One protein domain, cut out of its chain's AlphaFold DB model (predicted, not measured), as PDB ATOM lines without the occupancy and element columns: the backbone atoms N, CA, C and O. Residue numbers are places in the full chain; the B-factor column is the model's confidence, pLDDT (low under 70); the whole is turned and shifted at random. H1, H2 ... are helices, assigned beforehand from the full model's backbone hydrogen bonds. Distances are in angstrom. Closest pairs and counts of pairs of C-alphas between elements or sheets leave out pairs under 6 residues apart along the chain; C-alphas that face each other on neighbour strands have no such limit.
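What this domain is: This is residues 10 to 76 and 85 to 145 of the 147 residues of the protein "F-box domain-containing protein" of Exidia glandulosa HHB12029 (UniProt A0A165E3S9). A small cluster of helices, H1 to H4, forms one lobe, and from its end H5 runs off, with little H7 packed on it and H6 reaching farther out as an arm. The long helix H8 packs with its first part, residues 116 to 123 on H4 and 115 to 119 on H5, and then sticks out into the open with its residues 124 to 144, followed by residue 145, which stands free too. The printed part has 128 residues with eight named helices, H1 to H8 in chain order, and no named strand; its class is all helix. It is loose, with a radius of gyration of the C-alphas of 19.4 A, and flat, spanning 59 by 53 by 24 A.

How they stand to each other: Begin at H8, residues 113 to 144. Its residues 115 to 119 touch H5, residues 57 to 72, at a steep tilt of 56 degrees; look at Ile 67 and Glu 115, the closest C-alphas, 7.1 A apart. H8 only just touches H4, residues 43 to 55, with 3 pairs of C-alphas within 8 A, the closest being Arg 48 and Tyr 116 at 6.9 A. H4 is the hub, touching three helices. Its residues 46 to 50 touch H1, residues 10 to 17, closest at the C-alphas of Glu 17 and Phe 46, 6.4 A apart. H4 only just touches H2, residues 22 to 31, with 3 pairs within 8 A, the closest C-alphas being Leu 22 and Val 50 at 6.5 A. H3, residues 33 to 41, touches H1 about perpendicular at 74 degrees, Leu 13 to Val 38 being the closest C-alphas at 7.0 A, and touches H2 only at the corner, where the C-alphas of Ile 29 and His 36 are closest at 4.4 A. H7, residues 103 to 106, touches H5, with the C-alphas of Ala 61 and Met 106 closest at 4.9 A. H6, residues 87 to 100, is close to H5 but not clearly touching, opposite ways at a shallow tilt of 25 degrees, with Val 69 and Val 97 the closest C-alphas at 6.7 A. In H1 to H6 and H8 every O i to N i+4 pair is within hydrogen-bond range; H7 is too short for one.

Where its parts are: Find C-alpha 10 at (222.085, 281.130, 326.483), where H1 begins. H4 measures 18.6 A, H5 22.2 A and H6 19.2 A from first to last C-alpha. Find C-alpha 113 at (204.365, 266.435, 336.463); from there H8 runs 46.7 A to C-alpha 144 at (236.725, 238.764, 355.698).

The domain as a whole: The C-alphas of Gly 88 and Val 145 are the farthest apart, 61.9 A. Residues 77 to 84 are cut out, and C-alphas 76 and 85 are 11.0 A apart across the gap. Of the links printed whole, none is long. Look at the B-factor column: pLDDT is under 70 in 32 residues, among them 85 to 97 and 138 to 145.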
ATOM      1  N   GLU A  10     222.091 282.417 327.170       87.38
ATOM      2  CA  GLU A  10     222.085 281.130 326.483       87.38
ATOM      3  C   GLU A  10     223.160 280.199 327.048       87.38
ATOM      4  O   GLU A  10     222.889 279.040 327.330       87.38
ATOM      5  N   MET A  11     224.361 280.722 327.318       88.62
ATOM      6  CA  MET A  11     225.435 279.932 327.927       88.62
ATOM      7  C   MET A  11     225.119 279.546 329.372       88.62
ATOM      8  O   MET A  11     225.467 278.452 329.804       88.62
ATOM      9  N   LEU A  12     224.451 280.420 330.127       87.62
ATOM     10  CA  LEU A  12     224.007 280.093 331.483       87.62
ATOM     11  C   LEU A  12     222.910 279.016 331.457       87.62
ATOM     12  O   LEU A  12     222.925 278.101 332.277       87.62
ATOM     13  N   LEU A  13     221.976 279.100 330.507       88.00
ATOM     14  CA  LEU A  13     220.952 278.075 330.315       88.00
ATOM     15  C   LEU A  13     221.603 276.719 330.041       88.00
ATOM     16  O   LEU A  13     221.368 275.790 330.804       88.00
ATOM     17  N   GLU A  14     222.480 276.637 329.041       88.56
ATOM     18  CA  GLU A  14     223.203 275.407 328.697       88.56
ATOM     19  C   GLU A  14     223.922 274.822 329.917       88.56
ATOM     20  O   GLU A  14     223.702 273.665 330.261       88.56
ATOM     21  N   VAL A  15     224.699 275.626 330.653       89.12
ATOM     22  CA  VAL A  15     225.423 275.149 331.845       89.12
ATOM     23  C   VAL A  15     224.481 274.541 332.887       89.12
ATOM     24  O   VAL A  15     224.767 273.462 333.399       89.12
ATOM     25  N   LEU A  16     223.351 275.190 333.189       87.81
ATOM     26  CA  LEU A  16     222.368 274.638 334.129       87.81
ATOM     27  C   LEU A  16     221.653 273.396 333.577       87.81
ATOM     28  O   LEU A  16     221.214 272.552 334.355       87.81
ATOM     29  N   GLU A  17     221.524 273.266 332.256       88.25
ATOM     30  CA  GLU A  17     220.925 272.094 331.612       88.25
ATOM     31  C   GLU A  17     221.822 270.848 331.645       88.25
ATOM     32  O   GLU A  17     221.287 269.739 331.565       88.25
ATOM     33  N   TYR A  18     223.141 271.011 331.792       89.56
ATOM     34  CA  TYR A  18     224.102 269.903 331.918       89.56
ATOM     35  C   TYR A  18     224.236 269.346 333.336       89.56
ATOM     36  O   TYR A  18     224.815 268.278 333.505       89.56
ATOM     37  N   VAL A  19     223.702 270.030 334.347       90.62
ATOM     38  CA  VAL A  19     223.765 269.552 335.731       90.62
ATOM     39  C   VAL A  19     222.988 268.237 335.870       90.62
ATOM     40  O   VAL A  19     221.864 268.108 335.379       90.62
ATOM     41  N   ASP A  20     223.590 267.258 336.534       90.31
ATOM     42  CA  ASP A  20     223.074 265.903 336.762       90.31
ATOM     43  C   ASP A  20     222.817 265.594 338.244       90.31
ATOM     44  O   ASP A  20     222.367 264.503 338.587       90.31
ATOM     45  N   ASP A  21     223.034 266.573 339.116       88.44
ATOM     46  CA  ASP A  21     222.828 266.462 340.552       88.44
ATOM     47  C   ASP A  21     222.019 267.649 341.100       88.44
ATOM     48  O   ASP A  21     222.241 268.817 340.759       88.44
ATOM     49  N   LEU A  22     221.048 267.344 341.963       86.06
ATOM     50  CA  LEU A  22     220.165 268.352 342.537       86.06
ATOM     51  C   LEU A  22     220.921 269.255 343.513       86.06
ATOM     52  O   LEU A  22     220.671 270.461 343.519       86.06
ATOM     53  N   ASP A  23     221.861 268.712 344.286       89.06
ATOM     54  CA  ASP A  23     222.635 269.496 345.250       89.06
ATOM     55  C   ASP A  23     223.550 270.489 344.528       89.06
ATOM     56  O   ASP A  23     223.623 271.664 344.896       89.06
ATOM     57  N   THR A  24     224.159 270.063 343.425       91.44
ATOM     58  CA  THR A  24     224.947 270.917 342.531       91.44
ATOM     59  C   THR A  24     224.098 272.028 341.915       91.44
ATOM     60  O   THR A  24     224.520 273.190 341.892       91.44
ATOM     61  N   LEU A  25     222.872 271.722 341.472       91.38
ATOM     62  CA  LEU A  25     221.941 272.739 340.979       91.38
ATOM     63  C   LEU A  25     221.583 273.745 342.084       91.38
ATOM     64  O   LEU A  25     221.608 274.955 341.846       91.38
ATOM     65  N   LEU A  26     221.283 273.268 343.295       91.25
ATOM     66  CA  LEU A  26     220.957 274.107 344.450       91.25
ATOM     67  C   LEU A  26     222.133 275.009 344.850       91.25
ATOM     68  O   LEU A  26     221.946 276.206 345.086       91.25
ATOM     69  N   ALA A  27     223.352 274.476 344.867       92.44
ATOM     70  CA  ALA A  27     224.566 275.247 345.114       92.44
ATOM     71  C   ALA A  27     224.757 276.339 344.048       92.44
ATOM     72  O   ALA A  27     225.003 277.500 344.380       92.44
ATOM     73  N   ALA A  28     224.557 276.013 342.768       90.06
ATOM     74  CA  ALA A  28     224.662 276.982 341.681       90.06
ATOM     75  C   ALA A  28     223.652 278.131 341.841       90.06
ATOM     76  O   ALA A  28     224.045 279.301 341.829       90.06
ATOM     77  N   ILE A  29     222.368 277.833 342.062       91.88
ATOM     78  CA  ILE A  29     221.328 278.873 342.165       91.88
ATOM     79  C   ILE A  29     221.453 279.718 343.436       91.88
ATOM     80  O   ILE A  29     221.068 280.884 343.421       91.88
ATOM     81  N   THR A  30     222.010 279.172 344.519       92.06
ATOM     82  CA  THR A  30     222.240 279.919 345.767       92.06
ATOM     83  C   THR A  30     223.531 280.737 345.738       92.06
ATOM     84  O   THR A  30     223.623 281.752 346.424       92.06
ATOM     85  N   SER A  31     224.502 280.359 344.901       89.81
ATOM     86  CA  SER A  31     225.793 281.050 344.793       89.81
ATOM     87  C   SER A  31     225.717 282.429 344.129       89.81
ATOM     88  O   SER A  31     226.514 283.312 344.449       89.81
ATOM     89  N   HIS A  32     224.791 282.640 343.185       88.06
ATOM     90  CA  HIS A  32     224.765 283.866 342.389       88.06
ATOM     91  C   HIS A  32     223.359 284.252 341.909       88.06
ATOM     92  O   HIS A  32     222.609 283.434 341.373       88.06
ATOM     93  N   LYS A  33     223.036 285.553 341.982       88.88
ATOM     94  CA  LYS A  33     221.720 286.107 341.598       88.88
ATOM     95  C   LYS A  33     221.309 285.766 340.166       88.88
ATOM     96  O   LYS A  33     220.130 285.563 339.894       88.88
ATOM     97  N   ARG A  34     222.273 285.713 339.241       88.69
ATOM     98  CA  ARG A  34     221.989 285.409 337.833       88.69
ATOM     99  C   ARG A  34     221.555 283.954 337.647       88.69
ATOM    100  O   ARG A  34     220.564 283.730 336.967       88.69
ATOM    101  N   TRP A  35     222.199 283.002 338.326       89.81
ATOM    102  CA  TRP A  35     221.771 281.598 338.328       89.81
ATOM    103  C   TRP A  35     220.374 281.439 338.917       89.81
ATOM    104  O   TRP A  35     219.516 280.810 338.303       89.81
ATOM    105  N   HIS A  36     220.117 282.100 340.047       90.56
ATOM    106  CA  HIS A  36     218.793 282.144 340.660       90.56
ATOM    107  C   HIS A  36     217.719 282.672 339.694       90.56
ATOM    108  O   HIS A  36     216.649 282.083 339.557       90.56
ATOM    109  N   SER A  37     218.008 283.771 338.988       90.81
ATOM    110  CA  SER A  37     217.081 284.358 338.016       90.81
ATOM    111  C   SER A  37     216.799 283.425 336.840       90.81
ATOM    112  O   SER A  37     215.651 283.319 336.419       90.81
ATOM    113  N   VAL A  38     217.829 282.758 336.311       90.75
ATOM    114  CA  VAL A  38     217.691 281.819 335.187       90.75
ATOM    115  C   VAL A  38     216.858 280.610 335.600       90.75
ATOM    116  O   VAL A  38     215.913 280.244 334.904       90.75
ATOM    117  N   TYR A  39     217.157 280.032 336.761       91.12
ATOM    118  CA  TYR A  39     216.415 278.895 337.289       91.12
ATOM    119  C   TYR A  39     214.930 279.216 337.490       91.12
ATOM    120  O   TYR A  39     214.073 278.452 337.054       91.12
ATOM    121  N   ASN A  40     214.613 280.372 338.083       92.19
ATOM    122  CA  ASN A  40     213.230 280.759 338.369       92.19
ATOM    123  C   ASN A  40     212.381 281.030 337.123       92.19
ATOM    124  O   ASN A  40     211.156 280.978 337.215       92.19
ATOM    125  N   ALA A  41     212.995 281.271 335.964       90.81
ATOM    126  CA  ALA A  41     212.255 281.346 334.710       90.81
ATOM    127  C   ALA A  41     211.679 279.974 334.304       90.81
ATOM    128  O   ALA A  41     210.584 279.909 333.747       90.81
ATOM    129  N   TYR A  42     212.379 278.871 334.618       88.75
ATOM    130  CA  TYR A  42     212.023 277.518 334.165       88.75
ATOM    131  C   TYR A  42     212.300 276.410 335.207       88.75
ATOM    132  O   TYR A  42     212.906 275.388 334.867       88.75
ATOM    133  N   PRO A  43     211.827 276.527 336.463       88.56
ATOM    134  CA  PRO A  43     212.266 275.651 337.556       88.56
ATOM    135  C   PRO A  43     211.933 274.177 337.291       88.56
ATOM    136  O   PRO A  43     212.781 273.300 337.433       88.56
ATOM    137  N   LYS A  44     210.718 273.899 336.792       89.31
ATOM    138  CA  LYS A  44     210.279 272.536 336.451       89.31
ATOM    139  C   LYS A  44     211.129 271.899 335.350       89.31
ATOM    140  O   LYS A  44     211.376 270.696 335.391       89.31
ATOM    141  N   SER A  45     211.545 272.685 334.357       88.75
ATOM    142  CA  SER A  45     212.366 272.191 333.250       88.75
ATOM    143  C   SER A  45     213.739 271.762 333.752       88.75
ATOM    144  O   SER A  45     214.184 270.669 333.411       88.75
ATOM    145  N   PHE A  46     214.364 272.566 334.617       90.31
ATOM    146  CA  PHE A  46     215.650 272.222 335.220       90.31
ATOM    147  C   PHE A  46     215.558 270.988 336.114       90.31
ATOM    148  O   PHE A  46     216.324 270.054 335.905       90.31
ATOM    149  N   SER A  47     214.580 270.901 337.022       88.19
ATOM    150  CA  SER A  47     214.441 269.717 337.888       88.19
ATOM    151  C   SER A  47     214.241 268.421 337.093       88.19
ATOM    152  O   SER A  47     214.831 267.390 337.412       88.19
ATOM    153  N   ARG A  48     213.447 268.459 336.013       89.69
ATOM    154  CA  ARG A  48     213.249 267.299 335.126       89.69
ATOM    155  C   ARG A  48     214.517 266.931 334.359       89.69
ATOM    156  O   ARG A  48     214.770 265.743 334.171       89.69
ATOM    157  N   ARG A  49     215.293 267.921 333.904       89.19
ATOM    158  CA  ARG A  49     216.571 267.688 333.214       89.19
ATOM    159  C   ARG A  49     217.605 267.088 334.150       89.19
ATOM    160  O   ARG A  49     218.169 266.071 333.777       89.19
ATOM    161  N   VAL A  50     217.764 267.633 335.357       91.06
ATOM    162  CA  VAL A  50     218.657 267.073 336.384       91.06
ATOM    163  C   VAL A  50     218.322 265.610 336.634       91.06
ATOM    164  O   VAL A  50     219.193 264.761 336.502       91.06
ATOM    165  N   LEU A  51     217.047 265.285 336.875       90.06
ATOM    166  CA  LEU A  51     216.629 263.897 337.083       90.06
ATOM    167  C   LEU A  51     216.933 262.998 335.872       90.06
ATOM    168  O   LEU A  51     217.352 261.856 336.034       90.06
ATOM    169  N   ARG A  52     216.718 263.490 334.648       89.94
ATOM    170  CA  ARG A  52     217.038 262.738 333.426       89.94
ATOM    171  C   ARG A  52     218.543 262.515 333.272       89.94
ATOM    172  O   ARG A  52     218.943 261.426 332.879       89.94
ATOM    173  N   ASN A  53     219.347 263.540 333.535       90.38
ATOM    174  CA  ASN A  53     220.799 263.482 333.423       90.38
ATOM    175  C   ASN A  53     221.372 262.523 334.477       90.38
ATOM    176  O   ASN A  53     222.166 261.661 334.121       90.38
ATOM    177  N   ASN A  54     220.868 262.596 335.713       90.44
ATOM    178  CA  ASN A  54     221.213 261.703 336.818       90.44
ATOM    179  C   ASN A  54     220.960 260.224 336.488       90.44
ATOM    180  O   ASN A  54     221.836 259.382 336.640       90.44
ATOM    181  N   LEU A  55     219.759 259.911 335.987       89.38
ATOM    182  CA  LEU A  55     219.386 258.543 335.612       89.38
ATOM    183  C   LEU A  55     220.122 258.058 334.355       89.38
ATOM    184  O   LEU A  55     220.291 256.859 334.145       89.38
ATOM    185  N   GLY A  56     220.500 258.981 333.477       89.25
ATOM    186  CA  GLY A  56     220.944 258.682 332.127       89.25
ATOM    187  C   GLY A  56     219.780 258.401 331.159       89.25
ATOM    188  O   GLY A  56     218.662 258.042 331.552       89.25
ATOM    189  N   PRO A  57     220.025 258.550 329.845       85.38
ATOM    190  CA  PRO A  57     218.975 258.531 328.825       85.38
ATOM    191  C   PRO A  57     218.276 257.174 328.681       85.38
ATOM    192  O   PRO A  57     217.111 257.121 328.288       85.38
ATOM    193  N   GLU A  58     218.967 256.072 328.971       87.00
ATOM    194  CA  GLU A  58     218.420 254.721 328.806       87.00
ATOM    195  C   GLU A  58     217.514 254.334 329.974       87.00
ATOM    196  O   GLU A  58     216.368 253.933 329.763       87.00
ATOM    197  N   VAL A  59     217.989 254.545 331.204       88.31
ATOM    198  CA  VAL A  59     217.222 254.273 332.427       88.31
ATOM    199  C   VAL A  59     215.982 255.159 332.481       88.31
ATOM    200  O   VAL A  59     214.888 254.672 332.766       88.31
ATOM    201  N   HIS A  60     216.116 256.445 332.138       89.88
ATOM    202  CA  HIS A  60     214.981 257.366 332.064       89.88
ATOM    203  C   HIS A  60     213.925 256.899 331.054       89.88
ATOM    204  O   HIS A  60     212.743 256.807 331.401       89.88
ATOM    205  N   ALA A  61     214.340 256.530 329.838       87.38
ATOM    206  CA  ALA A  61     213.434 256.052 328.795       87.38
ATOM    207  C   ALA A  61     212.708 254.756 329.197       87.38
ATOM    208  O   ALA A  61     211.490 254.648 329.020       87.38
ATOM    209  N   SER A  62     213.430 253.797 329.778       87.56
ATOM    210  CA  SER A  62     212.862 252.526 330.240       87.56
ATOM    211  C   SER A  62     211.891 252.718 331.413       87.56
ATOM    212  O   SER A  62     210.787 252.157 331.447       87.56
ATOM    213  N   ALA A  63     212.237 253.600 332.354       88.81
ATOM    214  CA  ALA A  63     211.380 253.928 333.486       88.81
ATOM    215  C   ALA A  63     210.092 254.645 333.043       88.81
ATOM    216  O   ALA A  63     209.008 254.295 333.522       88.81
ATOM    217  N   LEU A  64     210.178 255.590 332.098       88.88
ATOM    218  CA  LEU A  64     209.009 256.244 331.499       88.88
ATOM    219  C   LEU A  64     208.115 255.263 330.746       88.88
ATOM    220  O   LEU A  64     206.896 255.300 330.925       88.88
ATOM    221  N   CYS A  65     208.707 254.371 329.946       86.19
ATOM    222  CA  CYS A  65     207.982 253.289 329.286       86.19
ATOM    223  C   CYS A  65     207.178 252.492 330.318       86.19
ATOM    224  O   CYS A  65     205.958 252.383 330.207       86.19
ATOM    225  N   THR A  66     207.835 252.040 331.387       85.50
ATOM    226  CA  THR A  66     207.189 251.281 332.462       85.50
ATOM    227  C   THR A  66     206.026 252.054 333.082       85.50
ATOM    228  O   THR A  66     204.934 251.504 333.219       85.50
ATOM    229  N   ILE A  67     206.215 253.333 333.428       86.81
ATOM    230  CA  ILE A  67     205.151 254.168 334.009       86.81
ATOM    231  C   ILE A  67     203.954 254.238 333.059       86.81
ATOM    232  O   ILE A  67     202.834 253.928 333.460       86.81
ATOM    233  N   ARG A  68     204.182 254.568 331.790       85.31
ATOM    234  CA  ARG A  68     203.116 254.757 330.796       85.31
ATOM    235  C   ARG A  68     202.398 253.468 330.431       85.31
ATOM    236  O   ARG A  68     201.181 253.469 330.266       85.31
ATOM    237  N   VAL A  69     203.124 252.354 330.357       82.06
ATOM    238  CA  VAL A  69     202.521 251.030 330.200       82.06
ATOM    239  C   VAL A  69     201.613 250.757 331.394       82.06
ATOM    240  O   VAL A  69     200.430 250.499 331.187       82.06
ATOM    241  N   THR A  70     202.110 250.904 332.627       79.62
ATOM    242  CA  THR A  70     201.314 250.626 333.835       79.62
ATOM    243  C   THR A  70     200.076 251.509 333.964       79.62
ATOM    244  O   THR A  70     199.019 250.998 334.314       79.62
ATOM    245  N   THR A  71     200.155 252.798 333.622       77.75
ATOM    246  CA  THR A  71     198.993 253.704 333.660       77.75
ATOM    247  C   THR A  71     198.008 253.457 332.518       77.75
ATOM    248  O   THR A  71     196.827 253.769 332.647       77.75
ATOM    249  N   SER A  72     198.462 252.886 331.399       72.44
ATOM    250  CA  SER A  72     197.606 252.561 330.254       72.44
ATOM    251  C   SER A  72     196.840 251.243 330.392       72.44
ATOM    252  O   SER A  72     195.872 251.034 329.653       72.44
ATOM    253  N   VAL A  73     197.256 250.354 331.303       66.62
ATOM    254  CA  VAL A  73     196.552 249.100 331.594       66.62
ATOM    255  C   VAL A  73     195.329 249.423 332.462       66.62
ATOM    256  O   VAL A  73     195.490 249.941 333.566       66.62
ATOM    257  N   PRO A  74     194.096 249.129 332.009       60.09
ATOM    258  CA  PRO A  74     192.912 249.354 332.829       60.09
ATOM    259  C   PRO A  74     192.984 248.523 334.121       60.09
ATOM    260  O   PRO A  74     193.373 247.357 334.052       60.09
ATOM    261  N   PRO A  75     192.523 249.041 335.272       56.88
ATOM    262  CA  PRO A  75     192.602 248.342 336.563       56.88
ATOM    263  C   PRO A  75     191.874 246.986 336.577       56.88
ATOM    264  O   PRO A  75     192.225 246.090 337.341       56.88
ATOM    265  N   ASN A  76     190.895 246.805 335.684       53.97
ATOM    266  CA  ASN A  76     190.112 245.573 335.551       53.97
ATOM    267  C   ASN A  76     190.770 244.546 334.615       53.97
ATOM    268  O   ASN A  76     190.328 243.400 334.536       53.97
ATOM    269  N   PRO A  85     191.728 238.622 326.736       49.53
ATOM    270  CA  PRO A  85     190.888 239.713 326.269       49.53
ATOM    271  C   PRO A  85     190.482 239.400 324.825       49.53
ATOM    272  O   PRO A  85     191.297 238.890 324.050       49.53
ATOM    273  N   THR A  86     189.244 239.723 324.458       52.31
ATOM    274  CA  THR A  86     188.747 239.652 323.077       52.31
ATOM    275  C   THR A  86     189.793 240.196 322.099       52.31
ATOM    276  O   THR A  86     190.373 241.257 322.343       52.31
ATOM    277  N   ALA A  87     190.065 239.451 321.021       52.53
ATOM    278  CA  ALA A  87     191.235 239.614 320.146       52.53
ATOM    279  C   ALA A  87     191.545 241.075 319.752       52.53
ATOM    280  O   ALA A  87     192.707 241.480 319.773       52.53
ATOM    281  N   GLY A  88     190.518 241.901 319.515       51.88
ATOM    282  CA  GLY A  88     190.678 243.327 319.206       51.88
ATOM    283  C   GLY A  88     191.325 244.163 320.321       51.88
ATOM    284  O   GLY A  88     192.181 244.996 320.046       51.88
ATOM    285  N   ARG A  89     191.007 243.926 321.603       54.34
ATOM    286  CA  ARG A  89     191.589 244.696 322.725       54.34
ATOM    287  C   ARG A  89     193.044 244.315 323.019       54.34
ATOM    288  O   ARG A  89     193.801 245.178 323.461       54.34
ATOM    289  N   ARG A  90     193.448 243.063 322.754       53.81
ATOM    290  CA  ARG A  90     194.858 242.632 322.845       53.81
ATOM    291  C   ARG A  90     195.713 243.316 321.790       53.81
ATOM    292  O   ARG A  90     196.723 243.907 322.155       53.81
ATOM    293  N   LEU A  91     195.286 243.277 320.527       54.44
ATOM    294  CA  LEU A  91     195.993 243.920 319.415       54.44
ATOM    295  C   LEU A  91     196.219 245.409 319.706       54.44
ATOM    296  O   LEU A  91     197.356 245.860 319.724       54.44
ATOM    297  N   HIS A  92     195.183 246.136 320.138       62.53
ATOM    298  CA  HIS A  92     195.320 247.556 320.476       62.53
ATOM    299  C   HIS A  92     196.252 247.861 321.655       62.53
ATOM    300  O   HIS A  92     196.850 248.937 321.681       62.53
ATOM    301  N   PHE A  93     196.371 246.972 322.645       65.50
ATOM    302  CA  PHE A  93     197.316 247.156 323.747       65.50
ATOM    303  C   PHE A  93     198.748 246.846 323.305       65.50
ATOM    304  O   PHE A  93     199.624 247.683 323.498       65.50
ATOM    305  N   PHE A  94     198.980 245.698 322.664       66.62
ATOM    306  CA  PHE A  94     200.308 245.323 322.173       66.62
ATOM    307  C   PHE A  94     200.827 246.305 321.121       66.62
ATOM    308  O   PHE A  94     201.990 246.687 321.196       66.62
ATOM    309  N   ASP A  95     199.976 246.799 320.222       69.81
ATOM    310  CA  ASP A  95     200.341 247.841 319.259       69.81
ATOM    311  C   ASP A  95     200.659 249.163 319.965       69.81
ATOM    312  O   ASP A  95     201.620 249.851 319.624       69.81
ATOM    313  N   ARG A  96     199.909 249.520 321.013       66.25
ATOM    314  CA  ARG A  96     200.194 250.724 321.802       66.25
ATOM    315  C   ARG A  96     201.520 250.602 322.555       66.25
ATOM    316  O   ARG A  96     202.292 251.551 322.543       66.25
ATOM    317  N   VAL A  97     201.824 249.450 323.145       68.94
ATOM    318  CA  VAL A  97     203.122 249.205 323.791       68.94
ATOM    319  C   VAL A  97     204.247 249.221 322.757       68.94
ATOM    320  O   VAL A  97     205.203 249.979 322.902       68.94
ATOM    321  N   ARG A  98     204.101 248.460 321.668       70.06
ATOM    322  CA  ARG A  98     205.124 248.280 320.632       70.06
ATOM    323  C   ARG A  98     205.424 249.557 319.855       70.06
ATOM    324  O   ARG A  98     206.583 249.819 319.561       70.06
ATOM    325  N   PHE A  99     204.408 250.342 319.505       69.81
ATOM    326  CA  PHE A  99     204.582 251.521 318.655       69.81
ATOM    327  C   PHE A  99     204.546 252.834 319.428       69.81
ATOM    328  O   PHE A  99     205.174 253.799 319.003       69.81
ATOM    329  N   ARG A 100     203.820 252.919 320.547       67.12
ATOM    330  CA  ARG A 100     203.662 254.171 321.302       67.12
ATOM    331  C   ARG A 100     204.545 254.236 322.541       67.12
ATOM    332  O   ARG A 100     204.924 255.335 322.919       67.12
ATOM    333  N   PHE A 101     204.883 253.092 323.141       69.94
ATOM    334  CA  PHE A 101     205.709 253.039 324.349       69.94
ATOM    335  C   PHE A 101     207.120 252.479 324.148       69.94
ATOM    336  O   PHE A 101     207.834 252.275 325.121       69.94
ATOM    337  N   ALA A 102     207.555 252.289 322.901       73.50
ATOM    338  CA  ALA A 102     208.933 251.904 322.611       73.50
ATOM    339  C   ALA A 102     209.932 252.888 323.243       73.50
ATOM    340  O   ALA A 102     209.799 254.101 323.079       73.50
ATOM    341  N   GLU A 103     210.966 252.371 323.910       70.31
ATOM    342  CA  GLU A 103     211.964 253.182 324.629       70.31
ATOM    343  C   GLU A 103     212.648 254.221 323.727       70.31
ATOM    344  O   GLU A 103     212.886 255.352 324.142       70.31
ATOM    345  N   ALA A 104     212.867 253.887 322.451       68.81
ATOM    346  CA  ALA A 104     213.406 254.812 321.454       68.81
ATOM    347  C   ALA A 104     212.541 256.073 321.260       68.81
ATOM    348  O   ALA A 104     213.067 257.137 320.943       68.81
ATOM    349  N   ARG A 105     211.222 255.971 321.474       71.38
ATOM    350  CA  ARG A 105     210.293 257.110 321.437       71.38
ATOM    351  C   ARG A 105     210.198 257.840 322.774       71.38
ATOM    352  O   ARG A 105     209.837 259.003 322.776       71.38
ATOM    353  N   MET A 106     210.597 257.213 323.881       73.75
ATOM    354  CA  MET A 106     210.597 257.842 325.209       73.75
ATOM    355  C   MET A 106     211.757 258.817 325.420       73.75
ATOM    356  O   MET A 106     211.600 259.786 326.155       73.75
ATOM    357  N   ARG A 107     212.902 258.601 324.755       69.12
ATOM    358  CA  ARG A 107     214.096 259.464 324.864       69.12
ATOM    359  C   ARG A 107     213.833 260.958 324.573       69.12
ATOM    360  O   ARG A 107     214.307 261.785 325.350       69.12
ATOM    361  N   PRO A 108     213.114 261.339 323.497       65.38
ATOM    362  CA  PRO A 108     212.815 262.747 323.217       65.38
ATOM    363  C   PRO A 108     211.585 263.295 323.957       65.38
ATOM    364  O   PRO A 108     211.322 264.495 323.883       65.38
ATOM    365  N   GLU A 109     210.788 262.457 324.624       68.81
ATOM    366  CA  GLU A 109     209.488 262.882 325.142       68.81
ATOM    367  C   GLU A 109     209.580 263.627 326.480       68.81
ATOM    368  O   GLU A 109     210.305 263.255 327.403       68.81
ATOM    369  N   SER A 110     208.787 264.695 326.605       75.62
ATOM    370  CA  SER A 110     208.723 265.488 327.829       75.62
ATOM    371  C   SER A 110     208.069 264.700 328.964       75.62
ATOM    372  O   SER A 110     206.953 264.199 328.817       75.62
ATOM    373  N   THR A 111     208.721 264.664 330.122       85.94
ATOM    374  CA  THR A 111     208.157 264.115 331.361       85.94
ATOM    375  C   THR A 111     207.072 265.046 331.912       85.94
ATOM    376  O   THR A 111     207.323 266.231 332.131       85.94
ATOM    377  N   THR A 112     205.868 264.525 332.151       88.56
ATOM    378  CA  THR A 112     204.768 265.261 332.804       88.56
ATOM    379  C   THR A 112     204.994 265.396 334.317       88.56
ATOM    380  O   THR A 112     205.827 264.700 334.889       88.56
ATOM    381  N   ASP A 113     204.241 266.268 335.000       87.50
ATOM    382  CA  ASP A 113     204.365 266.435 336.463       87.50
ATOM    383  C   ASP A 113     204.070 265.129 337.232       87.50
ATOM    384  O   ASP A 113     204.786 264.786 338.174       87.50
ATOM    385  N   ALA A 114     203.062 264.365 336.798       88.19
ATOM    386  CA  ALA A 114     202.711 263.088 337.419       88.19
ATOM    387  C   ALA A 114     203.802 262.023 337.212       88.19
ATOM    388  O   ALA A 114     204.157 261.302 338.143       88.19
ATOM    389  N   GLU A 115     204.365 261.943 336.005       90.75
ATOM    390  CA  GLU A 115     205.466 261.024 335.700       90.75
ATOM    391  C   GLU A 115     206.736 261.401 336.463       90.75
ATOM    392  O   GLU A 115     207.399 260.521 337.008       90.75
ATOM    393  N   TYR A 116     207.040 262.699 336.556       90.69
ATOM    394  CA  TYR A 116     208.186 263.206 337.303       90.69
ATOM    395  C   TYR A 116     208.122 262.787 338.771       90.69
ATOM    396  O   TYR A 116     209.099 262.258 339.293       90.69
ATOM    397  N   ALA A 117     206.970 262.950 339.427       90.31
ATOM    398  CA  ALA A 117     206.807 262.560 340.827       90.31
ATOM    399  C   ALA A 117     207.079 261.060 341.053       90.31
ATOM    400  O   ALA A 117     207.707 260.679 342.044       90.31
ATOM    401  N   ILE A 118     206.642 260.204 340.121       91.75
ATOM    402  CA  ILE A 118     206.881 258.758 340.191       91.75
ATOM    403  C   ILE A 118     208.361 258.440 339.948       91.75
ATOM    404  O   ILE A 118     208.939 257.661 340.707       91.75
ATOM    405  N   LEU A 119     208.972 259.033 338.919       91.75
ATOM    406  CA  LEU A 119     210.388 258.837 338.597       91.75
ATOM    407  C   LEU A 119     211.288 259.280 339.743       91.75
ATOM    408  O   LEU A 119     212.132 258.506 340.173       91.75
ATOM    409  N   TYR A 120     211.062 260.478 340.276       91.31
ATOM    410  CA  TYR A 120     211.839 261.028 341.380       91.31
ATOM    411  C   TYR A 120     211.785 260.119 342.610       91.31
ATOM    412  O   TYR A 120     212.809 259.798 343.204       91.31
ATOM    413  N   LYS A 121     210.588 259.627 342.961       91.94
ATOM    414  CA  LYS A 121     210.432 258.684 344.074       91.94
ATOM    415  C   LYS A 121     211.190 257.377 343.831       91.94
ATOM    416  O   LYS A 121     211.780 256.850 344.767       91.94
ATOM    417  N   ARG A 122     211.154 256.838 342.608       91.06
ATOM    418  CA  ARG A 122     211.878 255.607 342.253       91.06
ATOM    419  C   ARG A 122     213.391 255.809 342.290       91.06
ATOM    420  O   ARG A 122     214.054 254.990 342.909       91.06
ATOM    421  N   ALA A 123     213.890 256.894 341.697       90.00
ATOM    422  CA  ALA A 123     215.306 257.259 341.700       90.00
ATOM    423  C   ALA A 123     215.842 257.334 343.133       90.00
ATOM    424  O   ALA A 123     216.727 256.575 343.499       90.00
ATOM    425  N   ARG A 124     215.160 258.096 343.995       89.69
ATOM    426  CA  ARG A 124     215.520 258.208 345.410       89.69
ATOM    427  C   ARG A 124     215.582 256.857 346.135       89.69
ATOM    428  O   ARG A 124     216.475 256.634 346.942       89.69
ATOM    429  N   ILE A 125     214.621 255.963 345.890       90.69
ATOM    430  CA  ILE A 125     214.633 254.623 346.500       90.69
ATOM    431  C   ILE A 125     215.840 253.819 346.002       90.69
ATOM    432  O   ILE A 125     216.466 253.121 346.796       90.69
ATOM    433  N   CYS A 126     216.163 253.899 344.710       88.81
ATOM    434  CA  CYS A 126     217.345 253.252 344.148       88.81
ATOM    435  C   CYS A 126     218.635 253.780 344.788       88.81
ATOM    436  O   CYS A 126     219.434 252.960 345.229       88.81
ATOM    437  N   ASP A 127     218.777 255.097 344.951       87.25
ATOM    438  CA  ASP A 127     219.937 255.711 345.614       87.25
ATOM    439  C   ASP A 127     220.066 255.239 347.073       87.25
ATOM    440  O   ASP A 127     221.137 254.834 347.531       87.25
ATOM    441  N   GLU A 128     218.955 255.222 347.820       89.06
ATOM    442  CA  GLU A 128     218.927 254.729 349.203       89.06
ATOM    443  C   GLU A 128     219.324 253.239 349.279       89.06
ATOM    444  O   GLU A 128     220.075 252.836 350.174       89.06
ATOM    445  N   LEU A 129     218.865 252.415 348.331       88.62
ATOM    446  CA  LEU A 129     219.228 250.998 348.248       88.62
ATOM    447  C   LEU A 129     220.698 250.794 347.876       88.62
ATOM    448  O   LEU A 129     221.348 249.928 348.464       88.62
ATOM    449  N   GLU A 130     221.234 251.584 346.950       87.81
ATOM    450  CA  GLU A 130     222.641 251.538 346.555       87.81
ATOM    451  C   GLU A 130     223.554 251.903 347.730       87.81
ATOM    452  O   GLU A 130     224.530 251.199 348.002       87.81
ATOM    453  N   LEU A 131     223.193 252.927 348.507       86.44
ATOM    454  CA  LEU A 131     223.910 253.293 349.731       86.44
ATOM    455  C   LEU A 131     223.906 252.156 350.759       86.44
ATOM    456  O   LEU A 131     224.941 251.856 351.363       86.44
ATOM    457  N   VAL A 132     222.759 251.506 350.974       86.81
ATOM    458  CA  VAL A 132     222.655 250.361 351.893       86.81
ATOM    459  C   VAL A 132     223.492 249.184 351.398       86.81
ATOM    460  O   VAL A 132     224.221 248.585 352.195       86.81
ATOM    461  N   TYR A 133     223.410 248.858 350.109       82.12
ATOM    462  CA  TYR A 133     224.183 247.781 349.497       82.12
ATOM    463  C   TYR A 133     225.686 248.041 349.629       82.12
ATOM    464  O   TYR A 133     226.407 247.201 350.162       82.12
ATOM    465  N   SER A 134     226.137 249.243 349.271       83.44
ATOM    466  CA  SER A 134     227.540 249.659 349.351       83.44
ATOM    467  C   SER A 134     228.087 249.539 350.772       83.44
ATOM    468  O   SER A 134     229.136 248.937 350.991       83.44
ATOM    469  N   ARG A 135     227.343 250.020 351.776       81.88
ATOM    470  CA  ARG A 135     227.730 249.898 353.193       81.88
ATOM    471  C   ARG A 135     227.813 248.443 353.648       81.88
ATOM    472  O   ARG A 135     228.740 248.083 354.368       81.88
ATOM    473  N   ARG A 136     226.872 247.589 353.229       76.75
ATOM    474  CA  ARG A 136     226.888 246.154 353.566       76.75
ATOM    475  C   ARG A 136     228.049 245.417 352.907       76.75
ATOM    476  O   ARG A 136     228.684 244.608 353.574       76.75
ATOM    477  N   CYS A 137     228.355 245.709 351.647       71.38
ATOM    478  CA  CYS A 137     229.495 245.123 350.945       71.38
ATOM    479  C   CYS A 137     230.830 245.557 351.558       71.38
ATOM    480  O   CYS A 137     231.702 244.715 351.755       71.38
ATOM    481  N   VAL A 138     230.969 246.827 351.953       60.75
ATOM    482  CA  VAL A 138     232.158 247.316 352.673       60.75
ATOM    483  C   VAL A 138     232.296 246.630 354.038       60.75
ATOM    484  O   VAL A 138     233.380 246.161 354.373       60.75
ATOM    485  N   CYS A 139     231.211 246.470 354.802       56.22
ATOM    486  CA  CYS A 139     231.243 245.722 356.066       56.22
ATOM    487  C   CYS A 139     231.551 244.225 355.871       56.22
ATOM    488  O   CYS A 139     232.256 243.638 356.689       56.22
ATOM    489  N   GLY A 140     231.056 243.611 354.792       56.59
ATOM    490  CA  GLY A 140     231.357 242.223 354.433       56.59
ATOM    491  C   GLY A 140     232.825 242.018 354.056       56.59
ATOM    492  O   GLY A 140     233.438 241.054 354.499       56.59
ATOM    493  N   LEU A 141     233.419 242.961 353.321       52.34
ATOM    494  CA  LEU A 141     234.849 242.956 352.997       52.34
ATOM    495  C   LEU A 141     235.722 243.152 354.246       52.34
ATOM    496  O   LEU A 141     236.723 242.463 354.405       52.34
ATOM    497  N   VAL A 142     235.321 244.020 355.179       52.56
ATOM    498  CA  VAL A 142     236.044 244.234 356.450       52.56
ATOM    499  C   VAL A 142     235.936 243.016 357.383       52.56
ATOM    500  O   VAL A 142     236.860 242.748 358.148       52.56
ATOM    501  N   ALA A 143     234.845 242.245 357.315       52.91
ATOM    502  CA  ALA A 143     234.671 241.022 358.102       52.91
ATOM    503  C   ALA A 143     235.515 239.834 357.594       52.91
ATOM    504  O   ALA A 143     235.849 238.958 358.383       52.91
ATOM    505  N   VAL A 144     235.886 239.816 356.309       51.25
ATOM    506  CA  VAL A 144     236.725 238.764 355.698       51.25
ATOM    507  C   VAL A 144     238.230 239.030 355.888       51.25
ATOM    508  O   VAL A 144     239.038 238.120 355.744       51.25
ATOM    509  N   VAL A 145     238.623 240.254 356.263       51.97
ATOM    510  CA  VAL A 145     240.034 240.681 356.405       51.97
ATOM    511  C   VAL A 145     240.486 240.748 357.878       51.97
ATOM    512  O   VAL A 145     241.489 241.378 358.204       51.97
TER     513      VAL A 145